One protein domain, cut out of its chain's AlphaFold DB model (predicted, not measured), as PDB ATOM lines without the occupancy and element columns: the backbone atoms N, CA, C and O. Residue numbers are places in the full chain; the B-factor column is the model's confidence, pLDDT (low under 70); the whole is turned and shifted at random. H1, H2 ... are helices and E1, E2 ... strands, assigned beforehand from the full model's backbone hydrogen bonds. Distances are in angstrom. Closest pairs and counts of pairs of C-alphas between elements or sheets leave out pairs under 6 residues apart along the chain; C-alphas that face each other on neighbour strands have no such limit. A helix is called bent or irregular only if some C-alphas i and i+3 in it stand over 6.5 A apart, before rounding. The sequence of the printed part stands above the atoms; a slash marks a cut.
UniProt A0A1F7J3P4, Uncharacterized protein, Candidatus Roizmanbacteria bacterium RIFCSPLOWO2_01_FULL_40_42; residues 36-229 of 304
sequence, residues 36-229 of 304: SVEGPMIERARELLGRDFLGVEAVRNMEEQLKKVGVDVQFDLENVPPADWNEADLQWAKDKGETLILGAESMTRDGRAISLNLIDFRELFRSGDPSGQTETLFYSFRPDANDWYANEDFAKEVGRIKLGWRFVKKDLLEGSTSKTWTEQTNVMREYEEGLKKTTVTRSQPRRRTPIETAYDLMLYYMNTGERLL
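AT A GLANCE: This is residues 36 to 229 of the 304 residues of an uncharacterized protein of Candidatus Roizmanbacteria bacterium RIFCSPLOWO2_01_FULL_40_42 (UniProt A0A1F7J3P4). Helix H7 lies near the middle, packed on the two-stranded ladder of E2 and E5; H2 crosses it near one end and H4 and the short H5 meet it at the other. E2 runs on into E3 of a second small sheet, H1 and H3 lie side by side near the other end of E2, and H6 lies far out, touching no helix. The printed part has 194 residues, with seven named helices and five named strands in the order H1 H2 E1 H3 E2 E3 E4 H4 H5 E5 H6 H7. Both sheets, E1 - E3 - E4 and E2 - E5, are antiparallel, and the class is mixed, helices and strands. The whole is compact, with a radius of gyration of the C-alphas of 17.2 A and spans of 49 by 42 by 29 A.

IN THESE COORDINATES: H1, residues 40 to 52, begins at C-alpha 40 (102.224, 110.826, 169.440) and is irregular, with C-alphas 48 and 51 9.3 A apart. H2 is residues 56 to 68, 18.7 A long; E1 is 73 to 75 and H3 87 to 95. E2, residues 98 to 103, is 14.8 A long; E3 is 106 to 109, E4 112 to 115, H4 118 to 125 and H5 153 to 156. E5, residues 164 to 169, is 16.3 A long. H6, residues 181 to 196, is 22.5 A long. H7, residues 210 to 224, is 21.2 A long and ends at C-alpha 224 (80.570, 101.732, 164.707).

HOW THE PARTS SIT: H7 is the hub, touching three helices. With residues 219 to 223 alone it touches H2, about perpendicular at 83 degrees, the closest C-alphas being Met 62 and Met 222, 6.0 A. With residues 210 to 215 alone it touches H4 at a shallow tilt of 25 degrees, Leu 118 and Ile 211 closest with C-alphas 4.6 A apart. E2 and E5 are antiparallel, with N 101 and O 166 at 2.9 A. E3 and E4 form a hairpin, with N 107 and O 114 at 2.9 A; E1 and E3 have N 74 and O 108 at 2.9 A. H2 and H4 only graze this sheet. H1 touches H3 at a shallow tilt of 3 degrees, with the C-alphas of Leu 49 and Lys 94 closest at 6.2 A. Every O i to N i+4 pair is within hydrogen-bond range in H2, H3, H6 and H7, but 7 of 9 in H1 and 2 of 4 in H4; H5 is too short for such a pair.

THE WHOLE: The C-alphas farthest apart, those of Pro 143 and Thr 199, are 50.3 A apart. The printed part has no cut. The long links are E1 to H3, H4 to H5 with 27 residues, E5 to H6, and H6 to H7. The mean pLDDT of the printed part is 92.1, and residues 36 to 37 are under 70.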
ATOM      1  N   SER A  36     103.985 109.562 159.370       57.28
ATOM      2  CA  SER A  36     102.747 110.255 158.998       57.28
ATOM      3  C   SER A  36     101.466 109.549 159.437       57.28
ATOM      4  O   SER A  36     100.409 110.176 159.504       57.28
ATOM      5  N   VAL A  37     101.569 108.262 159.766       65.88
ATOM      6  CA  VAL A  37     100.434 107.400 160.117       65.88
ATOM      7  C   VAL A  37     100.509 106.884 161.548       65.88
ATOM      8  O   VAL A  37      99.484 106.549 162.134       65.88
ATOM      9  N   GLU A  38     101.709 106.895 162.121       72.38
ATOM     10  CA  GLU A  38     101.987 106.557 163.505       72.38
ATOM     11  C   GLU A  38     102.754 107.723 164.135       72.38
ATOM     12  O   GLU A  38     103.753 108.210 163.604       72.38
ATOM     13  N   GLY A  39     102.259 108.226 165.264       84.94
ATOM     14  CA  GLY A  39     102.888 109.347 165.948       84.94
ATOM     15  C   GLY A  39     102.156 109.736 167.230       84.94
ATOM     16  O   GLY A  39     100.979 109.407 167.388       84.94
ATOM     17  N   PRO A  40     102.807 110.484 168.142       90.75
ATOM     18  CA  PRO A  40     102.224 110.826 169.440       90.75
ATOM     19  C   PRO A  40     100.865 111.525 169.330       90.75
ATOM     20  O   PRO A  40      99.962 111.233 170.104       90.75
ATOM     21  N   MET A  41     100.692 112.411 168.341       93.25
ATOM     22  CA  MET A  41      99.421 113.113 168.120       93.25
ATOM     23  C   MET A  41      98.326 112.232 167.507       93.25
ATOM     24  O   MET A  41      97.147 112.494 167.736       93.25
ATOM     25  N   ILE A  42      98.697 111.192 166.755       95.00
ATOM     26  CA  ILE A  42      97.753 110.206 166.215       95.00
ATOM     27  C   ILE A  42      97.231 109.326 167.349       95.00
ATOM     28  O   ILE A  42      96.021 109.202 167.520       95.00
ATOM     29  N   GLU A  43      98.132 108.801 168.182       94.75
ATOM     30  CA  GLU A  43      97.754 108.015 169.362       94.75
ATOM     31  C   GLU A  43      96.941 108.852 170.345       94.75
ATOM     32  O   GLU A  43      95.898 108.418 170.833       94.75
ATOM     33  N   ARG A  44      97.326 110.117 170.538       96.00
ATOM     34  CA  ARG A  44      96.544 111.042 171.352       96.00
ATOM     35  C   ARG A  44      95.129 111.256 170.807       96.00
ATOM     36  O   ARG A  44      94.175 111.276 171.584       96.00
ATOM     37  N   ALA A  45      94.973 111.398 169.491       96.94
ATOM     38  CA  ALA A  45      93.663 111.518 168.854       96.94
ATOM     39  C   ALA A  45      92.821 110.249 169.037       96.94
ATOM     40  O   ALA A  45      91.645 110.343 169.397       96.94
ATOM     41  N   ARG A  46      93.434 109.075 168.853       96.94
ATOM     42  CA  ARG A  46      92.818 107.761 169.066       96.94
ATOM     43  C   ARG A  46      92.315 107.603 170.500       96.94
ATOM     44  O   ARG A  46      91.163 107.228 170.701       96.94
ATOM     45  N   GLU A  47      93.130 107.942 171.496       97.12
ATOM     46  CA  GLU A  47      92.745 107.899 172.912       97.12
ATOM     47  C   GLU A  47      91.611 108.877 173.242       97.12
ATOM     48  O   GLU A  47      90.664 108.524 173.949       97.12
ATOM     49  N   LEU A  48      91.706 110.123 172.762       97.81
ATOM     50  CA  LEU A  48      90.786 111.183 173.171       97.81
ATOM     51  C   LEU A  48      89.409 111.066 172.505       97.81
ATOM     52  O   LEU A  48      88.395 111.316 173.168       97.81
ATOM     53  N   LEU A  49      89.385 110.729 171.213       97.25
ATOM     54  CA  LEU A  49      88.171 110.632 170.396       97.25
ATOM     55  C   LEU A  49      87.582 109.214 170.396       97.25
ATOM     56  O   LEU A  49      86.391 109.044 170.125       97.25
ATOM     57  N   GLY A  50      88.378 108.191 170.725       96.56
ATOM     58  CA  GLY A  50      87.939 106.800 170.790       96.56
ATOM     59  C   GLY A  50      87.306 106.350 169.476       96.56
ATOM     60  O   GLY A  50      87.934 106.374 168.424       96.56
ATOM     61  N   ARG A  51      86.021 105.985 169.523       96.00
ATOM     62  CA  ARG A  51      85.248 105.555 168.343       96.00
ATOM     63  C   ARG A  51      85.067 106.630 167.266       96.00
ATOM     64  O   ARG A  51      84.707 106.304 166.143       96.00
ATOM     65  N   ASP A  52      85.264 107.902 167.616       97.38
ATOM     66  CA  ASP A  52      85.176 109.029 166.685       97.38
ATOM     67  C   ASP A  52      86.546 109.347 166.033       97.38
ATOM     68  O   ASP A  52      86.703 110.378 165.379       97.38
ATOM     69  N   PHE A  53      87.532 108.452 166.170       97.75
ATOM     70  CA  PHE A  53      88.771 108.431 165.393       97.75
ATOM     71  C   PHE A  53      88.723 107.306 164.344       97.75
ATOM     72  O   PHE A  53      88.723 106.126 164.690       97.75
ATOM     73  N   LEU A  54      88.710 107.661 163.057       97.88
ATOM     74  CA  LEU A  54      88.700 106.726 161.927       97.88
ATOM     75  C   LEU A  54      89.991 106.859 161.104       97.88
ATOM     76  O   LEU A  54      90.008 107.493 160.048       97.88
ATOM     77  N   GLY A  55      91.083 106.284 161.616       96.75
ATOM     78  CA  GLY A  55      92.386 106.225 160.940       96.75
ATOM     79  C   GLY A  55      92.534 105.037 159.981       96.75
ATOM     80  O   GLY A  55      91.550 104.480 159.498       96.75
ATOM     81  N   VAL A  56      93.777 104.608 159.728       96.88
ATOM     82  CA  VAL A  56      94.079 103.488 158.812       96.88
ATOM     83  C   VAL A  56      93.326 102.216 159.168       96.88
ATOM     84  O   VAL A  56      92.747 101.592 158.287       96.88
ATOM     85  N   GLU A  57      93.291 101.847 160.448       96.88
ATOM     86  CA  GLU A  57      92.582 100.647 160.906       96.88
ATOM     87  C   GLU A  57      91.099 100.667 160.522       96.88
ATOM     88  O   GLU A  57      90.555  99.638 160.131       96.88
ATOM     89  N   ALA A  58      90.457 101.839 160.551       98.12
ATOM     90  CA  ALA A  58      89.060 101.966 160.161       98.12
ATOM     91  C   ALA A  58      88.858 101.720 158.659       98.12
ATOM     92  O   ALA A  58      87.874 101.089 158.260       98.12
ATOM     93  N   VAL A  59      89.796 102.195 157.830       98.31
ATOM     94  CA  VAL A  59      89.794 101.960 156.378       98.31
ATOM     95  C   VAL A  59      90.051 100.483 156.078       98.31
ATOM     96  O   VAL A  59      89.311  99.885 155.300       98.31
ATOM     97  N   ARG A  60      91.020  99.856 156.758       97.88
ATOM     98  CA  ARG A  60      91.298  98.416 156.625       97.88
ATOM     99  C   ARG A  60      90.116  97.551 157.067       97.88
ATOM    100  O   ARG A  60      89.770  96.606 156.370       97.88
ATOM    101  N   ASN A  61      89.424  97.902 158.150       97.56
ATOM    102  CA  ASN A  61      88.201  97.199 158.551       97.56
ATOM    103  C   ASN A  61      87.095  97.303 157.480       97.56
ATOM    104  O   ASN A  61      86.412  96.318 157.205       97.56
ATOM    105  N   MET A  62      86.929  98.460 156.829       97.50
ATOM    106  CA  MET A  62      85.994  98.595 155.702       97.50
ATOM    107  C   MET A  62      86.379  97.680 154.526       97.50
ATOM    108  O   MET A  62      85.509  96.998 153.984       97.50
ATOM    109  N   GLU A  63      87.664  97.602 154.166       97.50
ATOM    110  CA  GLU A  63      88.169  96.663 153.146       97.50
ATOM    111  C   GLU A  63      87.869  95.205 153.521       97.50
ATOM    112  O   GLU A  63      87.357  94.437 152.706       97.50
ATOM    113  N   GLU A  64      88.115  94.820 154.774       97.00
ATOM    114  CA  GLU A  64      87.826  93.472 155.271       97.00
ATOM    115  C   GLU A  64      86.334  93.135 155.226       97.00
ATOM    116  O   GLU A  64      85.962  92.005 154.898       97.00
ATOM    117  N   GLN A  65      85.457  94.088 155.549       95.25
ATOM    118  CA  GLN A  65      84.011  93.889 155.453       95.25
ATOM    119  C   GLN A  65      83.556  93.736 154.004       95.25
ATOM    120  O   GLN A  65      82.811  92.806 153.696       95.25
ATOM    121  N   LEU A  66      84.052  94.578 153.101       95.56
ATOM    122  CA  LEU A  66      83.786  94.472 151.665       95.56
ATOM    123  C   LEU A  66      84.261  93.128 151.097       95.56
ATOM    124  O   LEU A  66      83.533  92.465 150.352       95.56
ATOM    125  N   LYS A  67      85.420  92.644 151.543       95.12
ATOM    126  CA  LYS A  67      85.946  91.336 151.145       95.12
ATOM    127  C   LYS A  67      85.031  90.178 151.543       95.12
ATOM    128  O   LYS A  67      84.890  89.228 150.773       95.12
ATOM    129  N   LYS A  68      84.356  90.251 152.700       93.00
ATOM    130  CA  LYS A  68      83.390  89.219 153.149       93.00
ATOM    131  C   LYS A  68      82.197  89.072 152.205       93.00
ATOM    132  O   LYS A  68      81.623  87.988 152.135       93.00
ATOM    133  N   VAL A  69      81.852  90.123 151.461       92.62
ATOM    134  CA  VAL A  69      80.797  90.102 150.433       92.62
ATOM    135  C   VAL A  69      81.348  89.992 149.008       92.62
ATOM    136  O   VAL A  69      80.633  90.251 148.041       92.62
ATOM    137  N   GLY A  70      82.609  89.575 148.863       93.62
ATOM    138  CA  GLY A  70      83.233  89.293 147.572       93.62
ATOM    139  C   GLY A  70      83.730  90.524 146.815       93.62
ATOM    140  O   GLY A  70      83.958  90.432 145.612       93.62
ATOM    141  N   VAL A  71      83.894  91.666 147.486       95.12
ATOM    142  CA  VAL A  71      84.461  92.885 146.894       95.12
ATOM    143  C   VAL A  71      85.916  93.014 147.333       95.12
ATOM    144  O   VAL A  71      86.191  93.359 148.479       95.12
ATOM    145  N   ASP A  72      86.848  92.715 146.427       95.12
ATOM    146  CA  ASP A  72      88.286  92.835 146.683       95.12
ATOM    147  C   ASP A  72      88.770  94.251 146.347       95.12
ATOM    148  O   ASP A  72      88.813  94.663 145.184       95.12
ATOM    149  N   VAL A  73      89.081  95.022 147.387       97.25
ATOM    150  CA  VAL A  73      89.476  96.426 147.285       97.25
ATOM    151  C   VAL A  73      90.552  96.757 148.310       97.25
ATOM    152  O   VAL A  73      90.537  96.249 149.430       97.25
ATOM    153  N   GLN A  74      91.466  97.642 147.929       98.19
ATOM    154  CA  GLN A  74      92.492  98.194 148.801       98.19
ATOM    155  C   GLN A  74      92.627  99.698 148.546       98.19
ATOM    156  O   GLN A  74      93.037 100.105 147.463       98.19
ATOM    157  N   PHE A  75      92.306 100.533 149.524       98.19
ATOM    158  CA  PHE A  75      92.526 101.975 149.471       98.19
ATOM    159  C   PHE A  75      94.019 102.297 149.568       98.19
ATOM    160  O   PHE A  75      94.764 101.676 150.343       98.19
ATOM    161  N   ASP A  76      94.445 103.277 148.771       96.88
ATOM    162  CA  ASP A  76      95.816 103.777 148.783       96.88
ATOM    163  C   ASP A  76      96.018 104.716 149.975       96.88
ATOM    164  O   ASP A  76      95.394 105.775 150.076       96.88
ATOM    165  N   LEU A  77      96.888 104.288 150.887       96.06
ATOM    166  CA  LEU A  77      97.232 104.984 152.124       96.06
ATOM    167  C   LEU A  77      98.759 105.095 152.283       96.06
ATOM    168  O   LEU A  77      99.241 105.279 153.399       96.06
ATOM    169  N   GLU A  78      99.546 104.944 151.210       91.31
ATOM    170  CA  GLU A  78     101.016 104.927 151.327       91.31
ATOM    171  C   GLU A  78     101.600 106.291 151.710       91.31
ATOM    172  O   GLU A  78     102.609 106.362 152.408       91.31
ATOM    173  N   ASN A  79     100.968 107.376 151.256       92.00
ATOM    174  CA  ASN A  79     101.471 108.744 151.404       92.00
ATOM    175  C   ASN A  79     100.528 109.610 152.244       92.00
ATOM    176  O   ASN A  79     100.287 110.774 151.917       92.00
ATOM    177  N   VAL A  80      99.959 109.038 153.311       93.44
ATOM    178  CA  VAL A  80      99.123 109.795 154.255       93.44
ATOM    179  C   VAL A  80      99.927 111.005 154.745       93.44
ATOM    180  O   VAL A  80     101.083 110.828 155.130       93.44
ATOM    181  N   PRO A  81      99.382 112.233 154.707       92.19
ATOM    182  CA  PRO A  81     100.070 113.397 155.248       92.19
ATOM    183  C   PRO A  81     100.174 113.307 156.780       92.19
ATOM    184  O   PRO A  81      99.301 112.713 157.421       92.19
ATOM    185  N   PRO A  82     101.214 113.903 157.390       90.50
ATOM    186  CA  PRO A  82     101.335 113.946 158.843       90.50
ATOM    187  C   PRO A  82     100.170 114.715 159.473       90.50
ATOM    188  O   PRO A  82      99.520 115.532 158.821       90.50
ATOM    189  N   ALA A  83      99.941 114.474 160.764       90.12
ATOM    190  CA  ALA A  83      98.960 115.228 161.531       90.12
ATOM    191  C   ALA A  83      99.281 116.734 161.518       90.12
ATOM    192  O   ALA A  83     100.385 117.139 161.886       90.12
ATOM    193  N   ASP A  84      98.306 117.555 161.127       88.94
ATOM    194  CA  ASP A  84      98.394 119.021 161.073       88.94
ATOM    195  C   ASP A  84      97.571 119.704 162.185       88.94
ATOM    196  O   ASP A  84      97.226 120.881 162.088       88.94
ATOM    197  N   TRP A  85      97.270 118.969 163.261       92.44
ATOM    198  CA  TRP A  85      96.478 119.433 164.402       92.44
ATOM    199  C   TRP A  85      97.202 119.261 165.740       92.44
ATOM    200  O   TRP A  85      98.130 118.465 165.892       92.44
ATOM    201  N   ASN A  86      96.737 120.005 166.741       93.56
ATOM    202  CA  ASN A  86      97.264 120.037 168.100       93.56
ATOM    203  C   ASN A  86      96.236 119.528 169.140       93.56
ATOM    204  O   ASN A  86      95.130 119.111 168.802       93.56
ATOM    205  N   GLU A  87      96.588 119.558 170.429       94.94
ATOM    206  CA  GLU A  87      95.694 119.114 171.515       94.94
ATOM    207  C   GLU A  87      94.391 119.932 171.600       94.94
ATOM    208  O   GLU A  87      93.325 119.379 171.868       94.94
ATOM    209  N   ALA A  88      94.442 121.242 171.344       94.81
ATOM    210  CA  ALA A  88      93.258 122.098 171.360       94.81
ATOM    211  C   ALA A  88      92.296 121.769 170.210       94.81
ATOM    212  O   ALA A  88      91.082 121.819 170.405       94.81
ATOM    213  N   ASP A  89      92.818 121.383 169.041       95.31
ATOM    214  CA  ASP A  89      92.008 120.885 167.924       95.31
ATOM    215  C   ASP A  89      91.251 119.603 168.311       95.31
ATOM    216  O   ASP A  89      90.059 119.476 168.022       95.31
ATOM    217  N   LEU A  90      91.918 118.673 169.005       96.19
ATOM    218  CA  LEU A  90      91.313 117.420 169.466       96.19
ATOM    219  C   LEU A  90      90.261 117.651 170.555       96.19
ATOM    220  O   LEU A  90      89.176 117.068 170.500       96.19
ATOM    221  N   GLN A  91      90.551 118.523 171.522       95.81
ATOM    222  CA  GLN A  91      89.594 118.874 172.569       95.81
ATOM    223  C   GLN A  91      88.367 119.572 171.976       95.81
ATOM    224  O   GLN A  91      87.238 119.218 172.308       95.81
ATOM    225  N   TRP A  92      88.572 120.498 171.036       93.88
ATOM    226  CA  TRP A  92      87.474 121.131 170.315       93.88
ATOM    227  C   TRP A  92      86.628 120.105 169.561       93.88
ATOM    228  O   TRP A  92      85.400 120.142 169.645       93.88
ATOM    229  N   ALA A  93      87.266 119.180 168.839       94.81
ATOM    230  CA  ALA A  93      86.565 118.136 168.100       94.81
ATOM    231  C   ALA A  93      85.689 117.289 169.031       94.81
ATOM    232  O   ALA A  93      84.504 117.090 168.752       94.81
ATOM    233  N   LYS A  94      86.228 116.882 170.184       95.62
ATOM    234  CA  LYS A  94      85.477 116.169 171.221       95.62
ATOM    235  C   LYS A  94      84.284 116.984 171.726       95.62
ATOM    236  O   LYS A  94      83.161 116.482 171.731       95.62
ATOM    237  N   ASP A  95      84.504 118.245 172.090       93.94
ATOM    238  CA  ASP A  95      83.473 119.124 172.658       93.94
ATOM    239  C   ASP A  95      82.365 119.460 171.651       93.94
ATOM    240  O   ASP A  95      81.213 119.692 172.026       93.94
ATOM    241  N   LYS A  96      82.697 119.501 170.357       92.06
ATOM    242  CA  LYS A  96      81.755 119.803 169.272       92.06
ATOM    243  C   LYS A  96      81.162 118.568 168.602       92.06
ATOM    244  O   LYS A  96      80.397 118.745 167.646       92.06
ATOM    245  N   GLY A  97      81.465 117.362 169.083       93.06
ATOM    246  CA  GLY A  97      80.962 116.115 168.506       93.06
ATOM    247  C   GLY A  97      81.410 115.931 167.055       93.06
ATOM    248  O   GLY A  97      80.592 115.674 166.169       93.06
ATOM    249  N   GLU A  98      82.693 116.153 166.796       94.62
ATOM    250  CA  GLU A  98      83.338 115.912 165.510       94.62
ATOM    251  C   GLU A  98      84.094 114.582 165.518       94.62
ATOM    252  O   GLU A  98      84.603 114.131 166.542       94.62
ATOM    253  N   THR A  99      84.175 113.977 164.342       96.00
ATOM    254  CA  THR A  99      84.938 112.769 164.049       96.00
ATOM    255  C   THR A  99      86.188 113.163 163.275       96.00
ATOM    256  O   THR A  99      86.117 113.984 162.359       96.00
ATOM    257  N   LEU A 100      87.329 112.572 163.619       97.06
ATOM    258  CA  LEU A 100      88.552 112.684 162.832       97.06
ATOM    259  C   LEU A 100      88.618 111.512 161.852       97.06
ATOM    260  O   LEU A 100      88.685 110.361 162.275       97.06
ATOM    261  N   ILE A 101      88.577 111.804 160.553       97.12
ATOM    262  CA  ILE A 101      88.472 110.809 159.480       97.12
ATOM    263  C   ILE A 101      89.686 110.887 158.557       97.12
ATOM    264  O   ILE A 101      90.018 111.965 158.062       97.12
ATOM    265  N   LEU A 102      90.296 109.738 158.267       97.56
ATOM    266  CA  LEU A 102      91.253 109.579 157.177       97.56
ATOM    267  C   LEU A 102      90.509 109.337 155.855       97.56
ATOM    268  O   LEU A 102      89.913 108.280 155.633       97.56
ATOM    269  N   GLY A 103      90.533 110.334 154.972       96.94
ATOM    270  CA  GLY A 103      90.060 110.190 153.598       96.94
ATOM    271  C   GLY A 103      91.074 109.442 152.739       96.94
ATOM    272  O   GLY A 103      92.274 109.625 152.919       96.94
ATOM    273  N   ALA A 104      90.584 108.647 151.792       97.25
ATOM    274  CA  ALA A 104      91.374 108.064 150.713       97.25
ATOM    275  C   ALA A 104      90.989 108.733 149.387       97.25
ATOM    276  O   ALA A 104      89.824 109.076 149.185       97.25
ATOM    277  N   GLU A 105      91.950 108.930 148.484       97.31
ATOM    278  CA  GLU A 105      91.693 109.524 147.159       97.31
ATOM    279  C   GLU A 105      91.603 108.502 146.026       97.31
ATOM    280  O   GLU A 105      91.060 108.791 144.957       97.31
ATOM    281  N   SER A 106      92.126 107.304 146.253       97.81
ATOM    282  CA  SER A 106      92.200 106.236 145.269       97.81
ATOM    283  C   SER A 106      92.139 104.871 145.950       97.81
ATOM    284  O   SER A 106      92.287 104.730 147.168       97.81
ATOM    285  N   MET A 107      91.884 103.853 145.138       97.44
ATOM    286  CA  MET A 107      91.885 102.454 145.541       97.44
ATOM    287  C   MET A 107      92.395 101.570 144.409       97.44
ATOM    288  O   MET A 107      92.296 101.924 143.236       97.44
ATOM    289  N   THR A 108      92.877 100.386 144.749       98.06
ATOM    290  CA  THR A 108      93.025  99.267 143.827       98.06
ATOM    291  C   THR A 108      91.819  98.354 143.971       98.06
ATOM    292  O   THR A 108      91.490  97.933 145.078       98.06
ATOM    293  N   ARG A 109      91.169  98.022 142.859       94.62
ATOM    294  CA  ARG A 109      90.078  97.045 142.800       94.62
ATOM    295  C   ARG A 109      90.303  96.128 141.611       94.62
ATOM    296  O   ARG A 109      90.574  96.610 140.511       94.62
ATOM    297  N   ASP A 110      90.227  94.819 141.833       89.06
ATOM    298  CA  ASP A 110      90.451  93.804 140.793       89.06
ATOM    299  C   ASP A 110      91.776  94.021 140.018       89.06
ATOM    300  O   ASP A 110      91.851  93.887 138.795       89.06
ATOM    301  N   GLY A 111      92.830  94.436 140.738       89.31
ATOM    302  CA  GLY A 111      94.158  94.728 140.182       89.31
ATOM    303  C   GLY A 111      94.272  96.034 139.384       89.31
ATOM    304  O   GLY A 111      95.293  96.260 138.735       89.31
ATOM    305  N   ARG A 112      93.251  96.900 139.404       93.94
ATOM    306  CA  ARG A 112      93.254  98.200 138.717       93.94
ATOM    307  C   ARG A 112      93.226  99.345 139.716       93.94
ATOM    308  O   ARG A 112      92.374  99.366 140.598       93.94
ATOM    309  N   ALA A 113      94.115 100.315 139.527       96.31
ATOM    310  CA  ALA A 113      94.062 101.580 140.247       96.31
ATOM    311  C   ALA A 113      92.878 102.427 139.748       96.31
ATOM    312  O   ALA A 113      92.699 102.612 138.542       96.31
ATOM    313  N   ILE A 114      92.079 102.933 140.681       97.19
ATOM    314  CA  ILE A 114      90.874 103.731 140.460       97.19
ATOM    315  C   ILE A 114      90.974 104.975 141.340       97.19
ATOM    316  O   ILE A 114      91.064 104.876 142.564       97.19
ATOM    317  N   SER A 115      90.942 106.156 140.726       97.12
ATOM    318  CA  SER A 115      90.740 107.407 141.458       97.12
ATOM    319  C   SER A 115      89.287 107.501 141.902       97.12
ATOM    320  O   SER A 115      88.382 107.308 141.094       97.12
ATOM    321  N   LEU A 116      89.053 107.807 143.174       96.69
ATOM    322  CA  LEU A 116      87.709 107.786 143.731       96.69
ATOM    323  C   LEU A 116      86.865 108.952 143.210       96.69
ATOM    324  O   LEU A 116      87.234 110.126 143.307       96.69
ATOM    325  N   ASN A 117      85.683 108.593 142.729       97.19
ATOM    326  CA  ASN A 117      84.521 109.459 142.591       97.19
ATOM    327  C   ASN A 117      83.323 108.773 143.276       97.19
ATOM    328  O   ASN A 117      83.436 107.658 143.798       97.19
ATOM    329  N   LEU A 118      82.166 109.438 143.295       96.12
ATOM    330  CA  LEU A 118      80.975 108.903 143.956       96.12
ATOM    331  C   LEU A 118      80.478 107.608 143.310       96.12
ATOM    332  O   LEU A 118      80.045 106.713 144.035       96.12
ATOM    333  N   ILE A 119      80.521 107.519 141.978       96.19
ATOM    334  CA  ILE A 119      80.075 106.339 141.234       96.19
ATOM    335  C   ILE A 119      80.940 105.137 141.610       96.19
ATOM    336  O   ILE A 119      80.414 104.160 142.127       96.19
ATOM    337  N   ASP A 120      82.254 105.227 141.458       95.81
ATOM    338  CA  ASP A 120      83.173 104.126 141.747       95.81
ATOM    339  C   ASP A 120      83.104 103.684 143.213       95.81
ATOM    340  O   ASP A 120      83.140 102.485 143.505       95.81
ATOM    341  N   PHE A 121      82.939 104.631 144.142       97.12
ATOM    342  CA  PHE A 121      82.822 104.318 145.563       97.12
ATOM    343  C   PHE A 121      81.526 103.579 145.901       97.12
ATOM    344  O   PHE A 121      81.562 102.560 146.591       97.12
ATOM    345  N   ARG A 122      80.367 104.035 145.405       94.62
ATOM    346  CA  ARG A 122      79.102 103.335 145.691       94.62
ATOM    347  C   ARG A 122      79.082 101.923 145.103       94.62
ATOM    348  O   ARG A 122      78.444 101.050 145.678       94.62
ATOM    349  N   GLU A 123      79.782 101.678 143.991       95.06
ATOM    350  CA  GLU A 123      79.845 100.357 143.350       95.06
ATOM    351  C   GLU A 123      80.449  99.282 144.261       95.06
ATOM    352  O   GLU A 123      80.205  98.095 144.041       95.06
ATOM    353  N   LEU A 124      81.209  99.673 145.288       95.81
ATOM    354  CA  LEU A 124      81.703  98.753 146.315       95.81
ATOM    355  C   LEU A 124      80.560  98.106 147.112       95.81
ATOM    356  O   LEU A 124      80.718  97.013 147.637       95.81
ATOM    357  N   PHE A 125      79.389  98.739 147.160       94.12
ATOM    358  CA  PHE A 125      78.244  98.310 147.967       94.12
ATOM    359  C   PHE A 125      77.061  97.831 147.115       94.12
ATOM    360  O   PHE A 125      75.939  97.719 147.609       94.12
ATOM    361  N   ARG A 126      77.282  97.546 145.822       91.69
ATOM    362  CA  ARG A 126      76.223  97.070 144.913       91.69
ATOM    363  C   ARG A 126      75.617  95.740 145.362       91.69
ATOM    364  O   ARG A 126      74.424  95.529 145.183       91.69
ATOM    365  N   SER A 127      76.432  94.865 145.946       87.69
ATOM    366  CA  SER A 127      75.998  93.557 146.455       87.69
ATOM    367  C   SER A 127      75.199  93.642 147.763       87.69
ATOM    368  O   SER A 127      74.758  92.613 148.267       87.69
ATOM    369  N   GLY A 128      75.012  94.848 148.309       87.31
ATOM    370  CA  GLY A 128      74.273  95.109 149.537       87.31
ATOM    371  C   GLY A 128      75.163  95.568 150.690       87.31
ATOM    372  O   GLY A 128      76.301  95.996 150.502       87.31
ATOM    373  N   ASP A 129      74.607  95.506 151.895       88.88
ATOM    374  CA  ASP A 129      75.280  95.852 153.145       88.88
ATOM    375  C   ASP A 129      76.192  94.721 153.639       88.88
ATOM    376  O   ASP A 129      75.683  93.649 153.984       88.88
ATOM    377  N   PRO A 130      77.510  94.941 153.783       88.12
ATOM    378  CA  PRO A 130      78.400  93.928 154.346       88.12
ATOM    379  C   PRO A 130      78.081  93.509 155.781       88.12
ATOM    380  O   PRO A 130      78.439  92.404 156.188       88.12
ATOM    381  N   SER A 131      77.389  94.354 156.548       84.00
ATOM    382  CA  SER A 131      76.926  94.015 157.895       84.00
ATOM    383  C   SER A 131      75.601  93.236 157.906       84.00
ATOM    384  O   SER A 131      75.207  92.700 158.942       84.00
ATOM    385  N   GLY A 132      74.904  93.165 156.766       84.25
ATOM    386  CA  GLY A 132      73.616  92.488 156.612       84.25
ATOM    387  C   GLY A 132      72.442  93.154 157.340       84.25
ATOM    388  O   GLY A 132      71.374  92.551 157.456       84.25
ATOM    389  N   GLN A 133      72.600  94.377 157.854       81.44
ATOM    390  CA  GLN A 133      71.539  95.073 158.589       81.44
ATOM    391  C   GLN A 133      70.522  95.736 157.644       81.44
ATOM    392  O   GLN A 133      69.338  95.866 157.979       81.44
ATOM    393  N   THR A 134      70.948  96.139 156.447       77.12
ATOM    394  CA  THR A 134      70.083  96.655 155.375       77.12
ATOM    395  C   THR A 134      70.268  95.891 154.063       77.12
ATOM    396  O   THR A 134      71.264  95.220 153.851       77.12
ATOM    397  N   GLU A 135      69.276  95.960 153.175       79.12
ATOM    398  CA  GLU A 135      69.371  95.357 151.838       79.12
ATOM    399  C   GLU A 135      70.348  96.139 150.953       79.12
ATOM    400  O   GLU A 135      71.174  95.558 150.260       79.12
ATOM    401  N   THR A 136      70.294  97.471 151.026       85.00
ATOM    402  CA  THR A 136      71.222  98.357 150.322       85.00
ATOM    403  C   THR A 136      71.615  99.552 151.183       85.00
ATOM    404  O   THR A 136      70.847 100.016 152.037       85.00
ATOM    405  N   LEU A 137      72.827 100.054 150.949       86.06
ATOM    406  CA  LEU A 137      73.354 101.268 151.569       86.06
ATOM    407  C   LEU A 137      73.053 102.517 150.725       86.06
ATOM    408  O   LEU A 137      72.906 103.604 151.284       86.06
ATOM    409  N   PHE A 138      72.858 102.364 149.411       87.81
ATOM    410  CA  PHE A 138      72.614 103.464 148.474       87.81
ATOM    411  C   PHE A 138      71.207 103.391 147.879       87.81
ATOM    412  O   PHE A 138      70.806 102.349 147.353       87.81
ATOM    413  N   TYR A 139      70.483 104.520 147.892       83.19
ATOM    414  CA  TYR A 139      69.147 104.626 147.286       83.19
ATOM    415  C   TYR A 139      69.127 104.097 145.846       83.19
ATOM    416  O   TYR A 139      68.234 103.334 145.494       83.19
ATOM    417  N   SER A 140      70.136 104.456 145.042       85.44
ATOM    418  CA  SER A 140      70.232 104.150 143.605       85.44
ATOM    419  C   SER A 140      70.239 102.661 143.261       85.44
ATOM    420  O   SER A 140      70.056 102.316 142.100       85.44
ATOM    421  N   PHE A 141      70.480 101.774 144.229       88.50
ATOM    422  CA  PHE A 141      70.486 100.326 143.997       88.50
ATOM    423  C   PHE A 141      69.169  99.642 144.357       88.50
ATOM    424  O   PHE A 141      69.069  98.424 144.236       88.50
ATOM    425  N   ARG A 142      68.154 100.388 144.800       84.00
ATOM    426  CA  ARG A 142      66.835  99.793 145.010       84.00
ATOM    427  C   ARG A 142      66.166  99.444 143.682       84.00
ATOM    428  O   ARG A 142      66.314 100.202 142.725       84.00
ATOM    429  N   PRO A 143      65.338  98.385 143.644       82.19
ATOM    430  CA  PRO A 143      64.582  98.025 142.445       82.19
ATOM    431  C   PRO A 143      63.645  99.130 141.934       82.19
ATOM    432  O   PRO A 143      63.378  99.205 140.740       82.19
ATOM    433  N   ASP A 144      63.134  99.974 142.833       81.19
ATOM    434  CA  ASP A 144      62.199 101.068 142.543       81.19
ATOM    435  C   ASP A 144      62.873 102.447 142.448       81.19
ATOM    436  O   ASP A 144      62.197 103.461 142.259       81.19
ATOM    437  N   ALA A 145      64.198 102.513 142.590       82.62
ATOM    438  CA  ALA A 145      64.934 103.762 142.513       82.62
ATOM    439  C   ALA A 145      65.337 104.105 141.079       82.62
ATOM    440  O   ALA A 145      65.730 103.248 140.293       82.62
ATOM    441  N   ASN A 146      65.320 105.404 140.775       81.25
ATOM    442  CA  ASN A 146      66.038 105.938 139.629       81.25
ATOM    443  C   ASN A 146      67.434 106.385 140.070       81.25
ATOM    444  O   ASN A 146      67.592 107.106 141.061       81.25
ATOM    445  N   ASP A 147      68.435 105.991 139.300       87.50
ATOM    446  CA  ASP A 147      69.817 106.398 139.472       87.50
ATOM    447  C   ASP A 147      70.080 107.764 138.810       87.50
ATOM    448  O   ASP A 147      70.810 107.894 137.827       87.50
ATOM    449  N   TRP A 148      69.411 108.795 139.332       87.50
ATOM    450  CA  TRP A 148      69.339 110.112 138.692       87.50
ATOM    451  C   TRP A 148      70.703 110.796 138.543       87.50
ATOM    452  O   TRP A 148      70.917 111.535 137.587       87.50
ATOM    453  N   TYR A 149      71.631 110.534 139.467       89.94
ATOM    454  CA  TYR A 149      72.939 111.182 139.503       89.94
ATOM    455  C   TYR A 149      74.027 110.394 138.769       89.94
ATOM    456  O   TYR A 149      75.172 110.840 138.721       89.94
ATOM    457  N   ALA A 150      73.699 109.243 138.164       91.44
ATOM    458  CA  ALA A 150      74.663 108.400 137.454       91.44
ATOM    459  C   ALA A 150      75.450 109.146 136.374       91.44
ATOM    460  O   ALA A 150      76.555 108.735 136.027       91.44
ATOM    461  N   ASN A 151      74.865 110.210 135.814       92.06
ATOM    462  CA  ASN A 151      75.436 111.005 134.733       92.06
ATOM    463  C   ASN A 151      75.837 112.424 135.127       92.06
ATOM    464  O   ASN A 151      76.270 113.174 134.260       92.06
ATOM    465  N   GLU A 152      75.741 112.765 136.406       94.38
ATOM    466  CA  GLU A 152      76.069 114.096 136.901       94.38
ATOM    467  C   GLU A 152      77.581 114.275 137.081       94.38
ATOM    468  O   GLU A 152      78.276 113.374 137.564       94.38
ATOM    469  N   ASP A 153      78.084 115.468 136.755       95.69
ATOM    470  CA  ASP A 153      79.512 115.787 136.860       95.69
ATOM    471  C   ASP A 153      80.012 115.615 138.295       95.69
ATOM    472  O   ASP A 153      81.025 114.957 138.520       95.69
ATOM    473  N   PHE A 154      79.248 116.092 139.287       93.62
ATOM    474  CA  PHE A 154      79.624 115.962 140.699       93.62
ATOM    475  C   PHE A 154      79.799 114.506 141.151       93.62
ATOM    476  O   PHE A 154      80.465 114.255 142.158       93.62
ATOM    477  N   ALA A 155      79.158 113.554 140.466       95.38
ATOM    478  CA  ALA A 155      79.229 112.144 140.811       95.38
ATOM    479  C   ALA A 155      80.427 111.447 140.149       95.38
ATOM    480  O   ALA A 155      80.989 110.523 140.736       95.38
ATOM    481  N   LYS A 156      80.820 111.895 138.949       96.25
ATOM    482  CA  LYS A 156      81.912 111.315 138.145       96.25
ATOM    483  C   LYS A 156      83.262 111.998 138.349       96.25
ATOM    484  O   LYS A 156      84.293 111.406 138.035       96.25
ATOM    485  N   GLU A 157      83.272 113.234 138.841       95.75
ATOM    486  CA  GLU A 157      84.494 114.012 139.032       95.75
ATOM    487  C   GLU A 157      85.426 113.328 140.044       95.75
ATOM    488  O   GLU A 157      85.062 113.065 141.194       95.75
ATOM    489  N   VAL A 158      86.650 113.043 139.602       95.81
ATOM    490  CA  VAL A 158      87.707 112.465 140.436       95.81
ATOM    491  C   VAL A 158      88.454 113.555 141.205       95.81
ATOM    492  O   VAL A 158      88.495 114.716 140.805       95.81
ATOM    493  N   GLY A 159      89.075 113.185 142.325       94.38
ATOM    494  CA  GLY A 159      89.891 114.112 143.119       94.38
ATOM    495  C   GLY A 159      89.089 115.076 144.000       94.38
ATOM    496  O   GLY A 159      89.674 116.014 144.543       94.38
ATOM    497  N   ARG A 160      87.780 114.828 144.157       95.31
ATOM    498  CA  ARG A 160      86.854 115.525 145.075       95.31
ATOM    499  C   ARG A 160      86.921 115.045 146.522       95.31
ATOM    500  O   ARG A 160      86.312 115.659 147.394       95.31
ATOM    501  N   ILE A 161      87.667 113.978 146.760       96.12
ATOM    502  CA  ILE A 161      88.157 113.537 148.062       96.12
ATOM    503  C   ILE A 161      89.682 113.432 147.953       96.12
ATOM    504  O   ILE A 161      90.202 113.073 146.893       96.12
ATOM    505  N   LYS A 162      90.395 113.819 149.012       95.81
ATOM    506  CA  LYS A 162      91.864 113.815 149.077       95.81
ATOM    507  C   LYS A 162      92.347 112.841 150.138       95.81
ATOM    508  O   LYS A 162      91.663 112.660 151.148       95.81
ATOM    509  N   LEU A 163      93.534 112.279 149.922       96.81
ATOM    510  CA  LEU A 163      94.232 111.530 150.955       96.81
ATOM    511  C   LEU A 163      94.621 112.484 152.083       96.81
ATOM    512  O   LEU A 163      95.351 113.452 151.869       96.81
ATOM    513  N   GLY A 164      94.115 112.219 153.282       95.38
ATOM    514  CA  GLY A 164      94.445 113.021 154.451       95.38
ATOM    515  C   GLY A 164      93.337 113.122 155.478       95.38
ATOM    516  O   GLY A 164      92.219 112.629 155.315       95.38
ATOM    517  N   TRP A 165      93.698 113.767 156.573       95.31
ATOM    518  CA  TRP A 165      92.888 113.861 157.770       95.31
ATOM    519  C   TRP A 165      91.882 115.006 157.686       95.31
ATOM    520  O   TRP A 165      92.191 116.101 157.214       95.31
ATOM    521  N   ARG A 166      90.657 114.759 158.150       95.31
ATOM    522  CA  ARG A 166      89.577 115.750 158.175       95.31
ATOM    523  C   ARG A 166      88.790 115.650 159.471       95.31
ATOM    524  O   ARG A 166      88.357 114.566 159.850       95.31
ATOM    525  N   PHE A 167      88.534 116.794 160.099       95.00
ATOM    526  CA  PHE A 167      87.529 116.898 161.152       95.00
ATOM    527  C   PHE A 167      86.151 117.089 160.523       95.00
ATOM    528  O   PHE A 167      85.931 118.025 159.751       95.00
ATOM    529  N   VAL A 168      85.223 116.198 160.851       93.69
ATOM    530  CA  VAL A 168      83.882 116.145 160.270       93.69
ATOM    531  C   VAL A 168      82.860 116.192 161.396       93.69
ATOM    532  O   VAL A 168      82.906 115.372 162.308       93.69
ATOM    533  N   LYS A 169      81.907 117.130 161.358       92.06
ATOM    534  CA  LYS A 169      80.804 117.103 162.329       92.06
ATOM    535  C   LYS A 169      79.932 115.871 162.099       92.06
ATOM    536  O   LYS A 169      79.531 115.587 160.972       92.06
ATOM    537  N   LYS A 170      79.576 115.193 163.192       90.94
ATOM    538  CA  LYS A 170      78.643 114.056 163.172       90.94
ATOM    539  C   LYS A 170      77.208 114.465 162.837       90.94
ATOM    540  O   LYS A 170      76.424 113.653 162.349       90.94
ATOM    541  N   ASP A 171      76.883 115.723 163.116       90.31
ATOM    542  CA  ASP A 171      75.586 116.341 162.871       90.31
ATOM    543  C   ASP A 171      75.748 117.626 162.046       90.31
ATOM    544  O   ASP A 171      76.851 118.165 161.912       90.31
ATOM    545  N   LEU A 172      74.644 118.140 161.512       89.69
ATOM    546  CA  LEU A 172      74.611 119.431 160.840       89.69
ATOM    547  C   LEU A 172      75.107 120.539 161.772       89.69
ATOM    548  O   LEU A 172      74.915 120.506 162.989       89.69
ATOM    549  N   LEU A 173      75.736 121.554 161.181       90.12
ATOM    550  CA  LEU A 173      76.148 122.735 161.927       90.12
ATOM    551  C   LEU A 173      74.917 123.381 162.578       90.12
ATOM    552  O   LEU A 173      73.891 123.576 161.919       90.12
ATOM    553  N   GLU A 174      75.003 123.692 163.869       90.69
ATOM    554  CA  GLU A 174      73.879 124.257 164.611       90.69
ATOM    555  C   GLU A 174      73.379 125.543 163.945       90.69
ATOM    556  O   GLU A 174      74.158 126.365 163.463       90.69
ATOM    557  N   GLY A 175      72.058 125.685 163.848       90.69
ATOM    558  CA  GLY A 175      71.446 126.830 163.187       90.69
ATOM    559  C   GLY A 175      71.584 126.842 161.664       90.69
ATOM    560  O   GLY A 175      71.116 127.791 161.059       90.69
ATOM    561  N   SER A 176      72.158 125.832 161.001       90.12
ATOM    562  CA  SER A 176      72.294 125.824 159.528       90.12
ATOM    563  C   SER A 176      71.031 125.384 158.766       90.12
ATOM    564  O   SER A 176      70.895 125.634 157.567       90.12
ATOM    565  N   THR A 177      70.081 124.733 159.435       88.38
ATOM    566  CA  THR A 177      68.852 124.221 158.807       88.38
ATOM    567  C   THR A 177      67.847 125.333 158.504       88.38
ATOM    568  O   THR A 177      67.804 126.335 159.213       88.38
ATOM    569  N   SER A 178      66.966 125.121 157.518       86.88
ATOM    570  CA  SER A 178      65.924 126.091 157.117       86.88
ATOM    571  C   SER A 178      66.479 127.466 156.713       86.88
ATOM    572  O   SER A 178      65.858 128.497 156.965       86.88
ATOM    573  N   LYS A 179      67.664 127.472 156.096       89.69
ATOM    574  CA  LYS A 179      68.384 128.662 155.640       89.69
ATOM    575  C   LYS A 179      68.721 128.559 154.159       89.69
ATOM    576  O   LYS A 179      68.890 127.469 153.619       89.69
ATOM    577  N   THR A 180      68.846 129.707 153.509       89.31
ATOM    578  CA  THR A 180      69.404 129.825 152.160       89.31
ATOM    579  C   THR A 180      70.905 129.527 152.160       89.31
ATOM    580  O   THR A 180      71.569 129.575 153.196       89.31
ATOM    581  N   TRP A 181      71.476 129.289 150.977       87.62
ATOM    582  CA  TRP A 181      72.919 129.081 150.811       87.62
ATOM    583  C   TRP A 181      73.772 130.200 151.434       87.62
ATOM    584  O   TRP A 181      74.769 129.939 152.112       87.62
ATOM    585  N   THR A 182      73.379 131.457 151.216       92.44
ATOM    586  CA  THR A 182      74.083 132.628 151.756       92.44
ATOM    587  C   THR A 182      74.009 132.661 153.277       92.44
ATOM    588  O   THR A 182      75.025 132.850 153.938       92.44
ATOM    589  N   GLU A 183      72.832 132.410 153.849       93.12
ATOM    590  CA  GLU A 183      72.656 132.372 155.302       93.12
ATOM    591  C   GLU A 183      73.432 131.215 155.939       93.12
ATOM    592  O   GLU A 183      74.096 131.419 156.949       93.12
ATOM    593  N   GLN A 184      73.436 130.026 155.332       91.06
ATOM    594  CA  GLN A 184      74.283 128.914 155.779       91.06
ATOM    595  C   GLN A 184      75.772 129.258 155.706       91.06
ATOM    596  O   GLN A 184      76.533 128.898 156.597       91.06
ATOM    597  N   THR A 185      76.193 129.978 154.663       92.12
ATOM    598  CA  THR A 185      77.580 130.450 154.541       92.12
ATOM    599  C   THR A 185      77.941 131.403 155.677       92.12
ATOM    600  O   THR A 185      79.053 131.331 156.191       92.12
ATOM    601  N   ASN A 186      77.009 132.252 156.113       94.25
ATOM    602  CA  ASN A 186      77.226 133.116 157.273       94.25
ATOM    603  C   ASN A 186      77.338 132.305 158.570       94.25
ATOM    604  O   ASN A 186      78.274 132.535 159.323       94.25
ATOM    605  N   VAL A 187      76.489 131.290 158.778       93.69
ATOM    606  CA  VAL A 187      76.611 130.373 159.932       93.69
ATOM    607  C   VAL A 187      77.978 129.669 159.941       93.69
ATOM    608  O   VAL A 187      78.617 129.551 160.983       93.69
ATOM    609  N   MET A 188      78.478 129.241 158.777       92.38
ATOM    610  CA  MET A 188      79.823 128.661 158.671       92.38
ATOM    611  C   MET A 188      80.933 129.668 158.987       92.38
ATOM    612  O   MET A 188      81.903 129.301 159.644       92.38
ATOM    613  N   ARG A 189      80.796 130.929 158.556       92.88
ATOM    614  CA  ARG A 189      81.750 131.996 158.900       92.88
ATOM    615  C   ARG A 189      81.757 132.290 160.394       92.88
ATOM    616  O   ARG A 189      82.829 132.422 160.964       92.88
ATOM    617  N   GLU A 190      80.593 132.344 161.032       92.44
ATOM    618  CA  GLU A 190      80.486 132.510 162.487       92.44
ATOM    619  C   GLU A 190      81.162 131.346 163.227       92.44
ATOM    620  O   GLU A 190      81.876 131.556 164.209       92.44
ATOM    621  N   TYR A 191      81.002 130.118 162.723       90.94
ATOM    622  CA  TYR A 191      81.706 128.950 163.253       90.94
ATOM    623  C   TYR A 191      83.230 129.078 163.103       90.94
ATOM    624  O   TYR A 191      83.965 128.867 164.067       90.94
ATOM    625  N   GLU A 192      83.705 129.487 161.925       91.12
ATOM    626  CA  GLU A 192      85.116 129.784 161.654       91.12
ATOM    627  C   GLU A 192      85.668 130.904 162.558       91.12
ATOM    628  O   GLU A 192      86.765 130.784 163.103       91.12
ATOM    629  N   GLU A 193      84.920 131.983 162.775       90.25
ATOM    630  CA  GLU A 193      85.300 133.048 163.709       90.25
ATOM    631  C   GLU A 193      85.394 132.541 165.148       90.25
ATOM    632  O   GLU A 193      86.262 132.982 165.904       90.25
ATOM    633  N   GLY A 194      84.525 131.601 165.526       87.69
ATOM    634  CA  GLY A 194      84.619 130.868 166.782       87.69
ATOM    635  C   GLY A 194      85.952 130.132 166.908       87.69
ATOM    636  O   GLY A 194      86.631 130.297 167.918       87.69
ATOM    637  N   LEU A 195      86.367 129.400 165.867       86.94
ATOM    638  CA  LEU A 195      87.660 128.703 165.833       86.94
ATOM    639  C   LEU A 195      88.834 129.682 165.963       86.94
ATOM    640  O   LEU A 195      89.727 129.456 166.776       86.94
ATOM    641  N   LYS A 196      88.805 130.812 165.246       87.56
ATOM    642  CA  LYS A 196      89.870 131.840 165.278       87.56
ATOM    643  C   LYS A 196      90.065 132.502 166.642       87.56
ATOM    644  O   LYS A 196      91.122 133.068 166.895       87.56
ATOM    645  N   LYS A 197      89.056 132.459 167.517       87.31
ATOM    646  CA  LYS A 197      89.141 132.965 168.900       87.31
ATOM    647  C   LYS A 197      89.784 131.961 169.863       87.31
ATOM    648  O   LYS A 197      89.939 132.269 171.041       87.31
ATOM    649  N   THR A 198      90.132 130.770 169.384       86.06
ATOM    650  CA  THR A 198      90.765 129.704 170.167       86.06
ATOM    651  C   THR A 198      92.204 129.453 169.706       86.06
ATOM    652  O   THR A 198      92.711 130.133 168.821       86.06
ATOM    653  N   THR A 199      92.873 128.469 170.311       87.31
ATOM    654  CA  THR A 199      94.216 128.000 169.924       87.31
ATOM    655  C   THR A 199      94.188 126.862 168.890       87.31
ATOM    656  O   THR A 199      95.205 126.205 168.668       87.31
ATOM    657  N   VAL A 200      93.023 126.595 168.295       88.50
ATOM    658  CA  VAL A 200      92.825 125.635 167.198       88.50
ATOM    659  C   VAL A 200      93.650 126.078 165.985       88.50
ATOM    660  O   VAL A 200      93.596 127.242 165.585       88.50
ATOM    661  N   THR A 201      94.405 125.151 165.397       85.94
ATOM    662  CA  THR A 201      95.299 125.409 164.251       85.94
ATOM    663  C   THR A 201      94.879 124.714 162.962       85.94
ATOM    664  O   THR A 201      95.436 125.012 161.907       85.94
ATOM    665  N   ARG A 202      93.891 123.817 163.028       82.94
ATOM    666  CA  ARG A 202      93.439 123.019 161.881       82.94
ATOM    667  C   ARG A 202      92.857 123.845 160.727       82.94
ATOM    668  O   ARG A 202      92.485 125.012 160.868       82.94
ATOM    669  N   SER A 203      92.695 123.165 159.592       79.12
ATOM    670  CA  SER A 203      92.064 123.696 158.380       79.12
ATOM    671  C   SER A 203      90.660 124.276 158.613       79.12
ATOM    672  O   SER A 203      89.888 123.794 159.445       79.12
ATOM    673  N   GLN A 204      90.318 125.307 157.831       82.62
ATOM    674  CA  GLN A 204      89.043 126.015 157.955       82.62
ATOM    675  C   GLN A 204      87.837 125.129 157.598       82.62
ATOM    676  O   GLN A 204      87.938 124.279 156.707       82.62
ATOM    677  N   PRO A 205      86.673 125.349 158.243       86.69
ATOM    678  CA  PRO A 205      85.440 124.656 157.905       86.69
ATOM    679  C   PRO A 205      85.078 124.860 156.436       86.69
ATOM    680  O   PRO A 205      85.025 125.982 155.934       86.69
ATOM    681  N   ARG A 206      84.745 123.769 155.754       92.06
ATOM    682  CA  ARG A 206      84.206 123.798 154.396       92.06
ATOM    683  C   ARG A 206      83.053 122.819 154.263       92.06
ATOM    684  O   ARG A 206      82.874 121.934 155.096       92.06
ATOM    685  N   ARG A 207      82.275 122.988 153.199       92.19
ATOM    686  CA  ARG A 207      81.235 122.024 152.846       92.19
ATOM    687  C   ARG A 207      81.888 120.775 152.273       92.19
ATOM    688  O   ARG A 207      82.931 120.852 151.622       92.19
ATOM    689  N   ARG A 208      81.265 119.632 152.539       93.19
ATOM    690  CA  ARG A 208      81.697 118.356 151.981       93.19
ATOM    691  C   ARG A 208      81.267 118.235 150.532       93.19
ATOM    692  O   ARG A 208      80.239 118.782 150.119       93.19
ATOM    693  N   THR A 209      82.035 117.478 149.769       94.81
ATOM    694  CA  THR A 209      81.567 116.969 148.483       94.81
ATOM    695  C   THR A 209      80.611 115.789 148.699       94.81
ATOM    696  O   THR A 209      80.595 115.162 149.767       94.81
ATOM    697  N   PRO A 210      79.806 115.446 147.682       94.00
ATOM    698  CA  PRO A 210      79.024 114.217 147.645       94.00
ATOM    699  C   PRO A 210      79.822 112.950 147.980       94.00
ATOM    700  O   PRO A 210      79.393 112.170 148.829       94.00
ATOM    701  N   ILE A 211      80.993 112.764 147.361       95.62
ATOM    702  CA  ILE A 211      81.858 111.606 147.624       95.62
ATOM    703  C   ILE A 211      82.407 111.618 149.051       95.62
ATOM    704  O   ILE A 211      82.376 110.585 149.707       95.62
ATOM    705  N   GLU A 212      82.840 112.767 149.573       96.50
ATOM    706  CA  GLU A 212      83.292 112.853 150.967       96.50
ATOM    707  C   GLU A 212      82.190 112.466 151.936       96.50
ATOM    708  O   GLU A 212      82.419 111.671 152.837       96.50
ATOM    709  N   THR A 213      80.977 112.974 151.720       94.62
ATOM    710  CA  THR A 213      79.852 112.639 152.592       94.62
ATOM    711  C   THR A 213      79.540 111.148 152.515       94.62
ATOM    712  O   THR A 213      79.424 110.508 153.553       94.62
ATOM    713  N   ALA A 214      79.471 110.564 151.315       94.94
ATOM    714  CA  ALA A 214      79.250 109.126 151.155       94.94
ATOM    715  C   ALA A 214      80.347 108.292 151.838       94.94
ATOM    716  O   ALA A 214      80.031 107.350 152.564       94.94
ATOM    717  N   TYR A 215      81.615 108.660 151.650       97.19
ATOM    718  CA  TYR A 215      82.761 108.003 152.275       97.19
ATOM    719  C   TYR A 215      82.685 108.071 153.803       97.19
ATOM    720  O   TYR A 215      82.765 107.040 154.465       97.19
ATOM    721  N   ASP A 216      82.452 109.262 154.360       95.94
ATOM    722  CA  ASP A 216      82.362 109.487 155.806       95.94
ATOM    723  C   ASP A 216      81.212 108.673 156.425       95.94
ATOM    724  O   ASP A 216      81.390 108.035 157.464       95.94
ATOM    725  N   LEU A 217      80.040 108.655 155.772       93.88
ATOM    726  CA  LEU A 217      78.874 107.878 156.204       93.88
ATOM    727  C   LEU A 217      79.178 106.372 156.227       93.88
ATOM    728  O   LEU A 217      78.872 105.711 157.220       93.88
ATOM    729  N   MET A 218      79.767 105.827 155.154       94.88
ATOM    730  CA  MET A 218      80.062 104.389 155.059       94.88
ATOM    731  C   MET A 218      81.160 103.976 156.034       94.88
ATOM    732  O   MET A 218      81.000 102.988 156.750       94.88
ATOM    733  N   LEU A 219      82.249 104.743 156.105       97.06
ATOM    734  CA  LEU A 219      83.370 104.430 156.980       97.06
ATOM    735  C   LEU A 219      82.935 104.450 158.449       97.06
ATOM    736  O   LEU A 219      83.253 103.521 159.192       97.06
ATOM    737  N   TYR A 220      82.164 105.460 158.865       95.62
ATOM    738  CA  TYR A 220      81.640 105.523 160.229       95.62
ATOM    739  C   TYR A 220      80.713 104.343 160.525       95.62
ATOM    740  O   TYR A 220      80.865 103.672 161.547       95.62
ATOM    741  N   TYR A 221      79.793 104.049 159.605       93.38
ATOM    742  CA  TYR A 221      78.844 102.953 159.750       93.38
ATOM    743  C   TYR A 221      79.527 101.592 159.899       93.38
ATOM    744  O   TYR A 221      79.199 100.840 160.814       93.38
ATOM    745  N   MET A 222      80.525 101.289 159.073       92.94
ATOM    746  CA  MET A 222      81.228 100.001 159.120       92.94
ATOM    747  C   MET A 222      82.065  99.803 160.379       92.94
ATOM    748  O   MET A 222      82.309  98.668 160.791       92.94
ATOM    749  N   ASN A 223      82.499 100.892 161.006       95.12
ATOM    750  CA  ASN A 223      83.343 100.837 162.195       95.12
ATOM    751  C   ASN A 223      82.556 100.916 163.505       95.12
ATOM    752  O   ASN A 223      83.036 100.451 164.534       95.12
ATOM    753  N   THR A 224      81.348 101.478 163.483       93.12
ATOM    754  CA  THR A 224      80.570 101.732 164.707       93.12
ATOM    755  C   THR A 224      79.202 101.054 164.722       93.12
ATOM    756  O   THR A 224      78.601 100.918 165.785       93.12
ATOM    757  N   GLY A 225      78.681 100.655 163.559       90.12
ATOM    758  CA  GLY A 225      77.281 100.264 163.370       90.12
ATOM    759  C   GLY A 225      76.292 101.434 163.468       90.12
ATOM    760  O   GLY A 225      75.094 101.242 163.261       90.12
ATOM    761  N   GLU A 226      76.765 102.646 163.770       89.69
ATOM    762  CA  GLU A 226      75.948 103.846 163.903       89.69
ATOM    763  C   GLU A 226      75.877 104.628 162.592       89.69
ATOM    764  O   GLU A 226      76.750 104.585 161.727       89.69
ATOM    765  N   ARG A 227      74.785 105.371 162.450       86.50
ATOM    766  CA  ARG A 227      74.457 106.138 161.256       86.50
ATOM    767  C   ARG A 227      74.727 107.609 161.529       86.50
ATOM    768  O   ARG A 227      74.102 108.187 162.414       86.50
ATOM    769  N   LEU A 228      75.639 108.212 160.771       89.00
ATOM    770  CA  LEU A 228      75.784 109.667 160.752       89.00
ATOM    771  C   LEU A 228      74.603 110.290 159.991       89.00
ATOM    772  O   LEU A 228      74.099 109.702 159.035       89.00
ATOM    773  N   LEU A 229      74.177 111.483 160.414       85.56
ATOM    774  CA  LEU A 229      73.044 112.219 159.828       85.56
ATOM    775  C   LEU A 229      71.721 111.418 159.741       85.56
ATOM    776  O   LEU A 229      71.089 111.382 158.674       85.56
TER     777      LEU A 229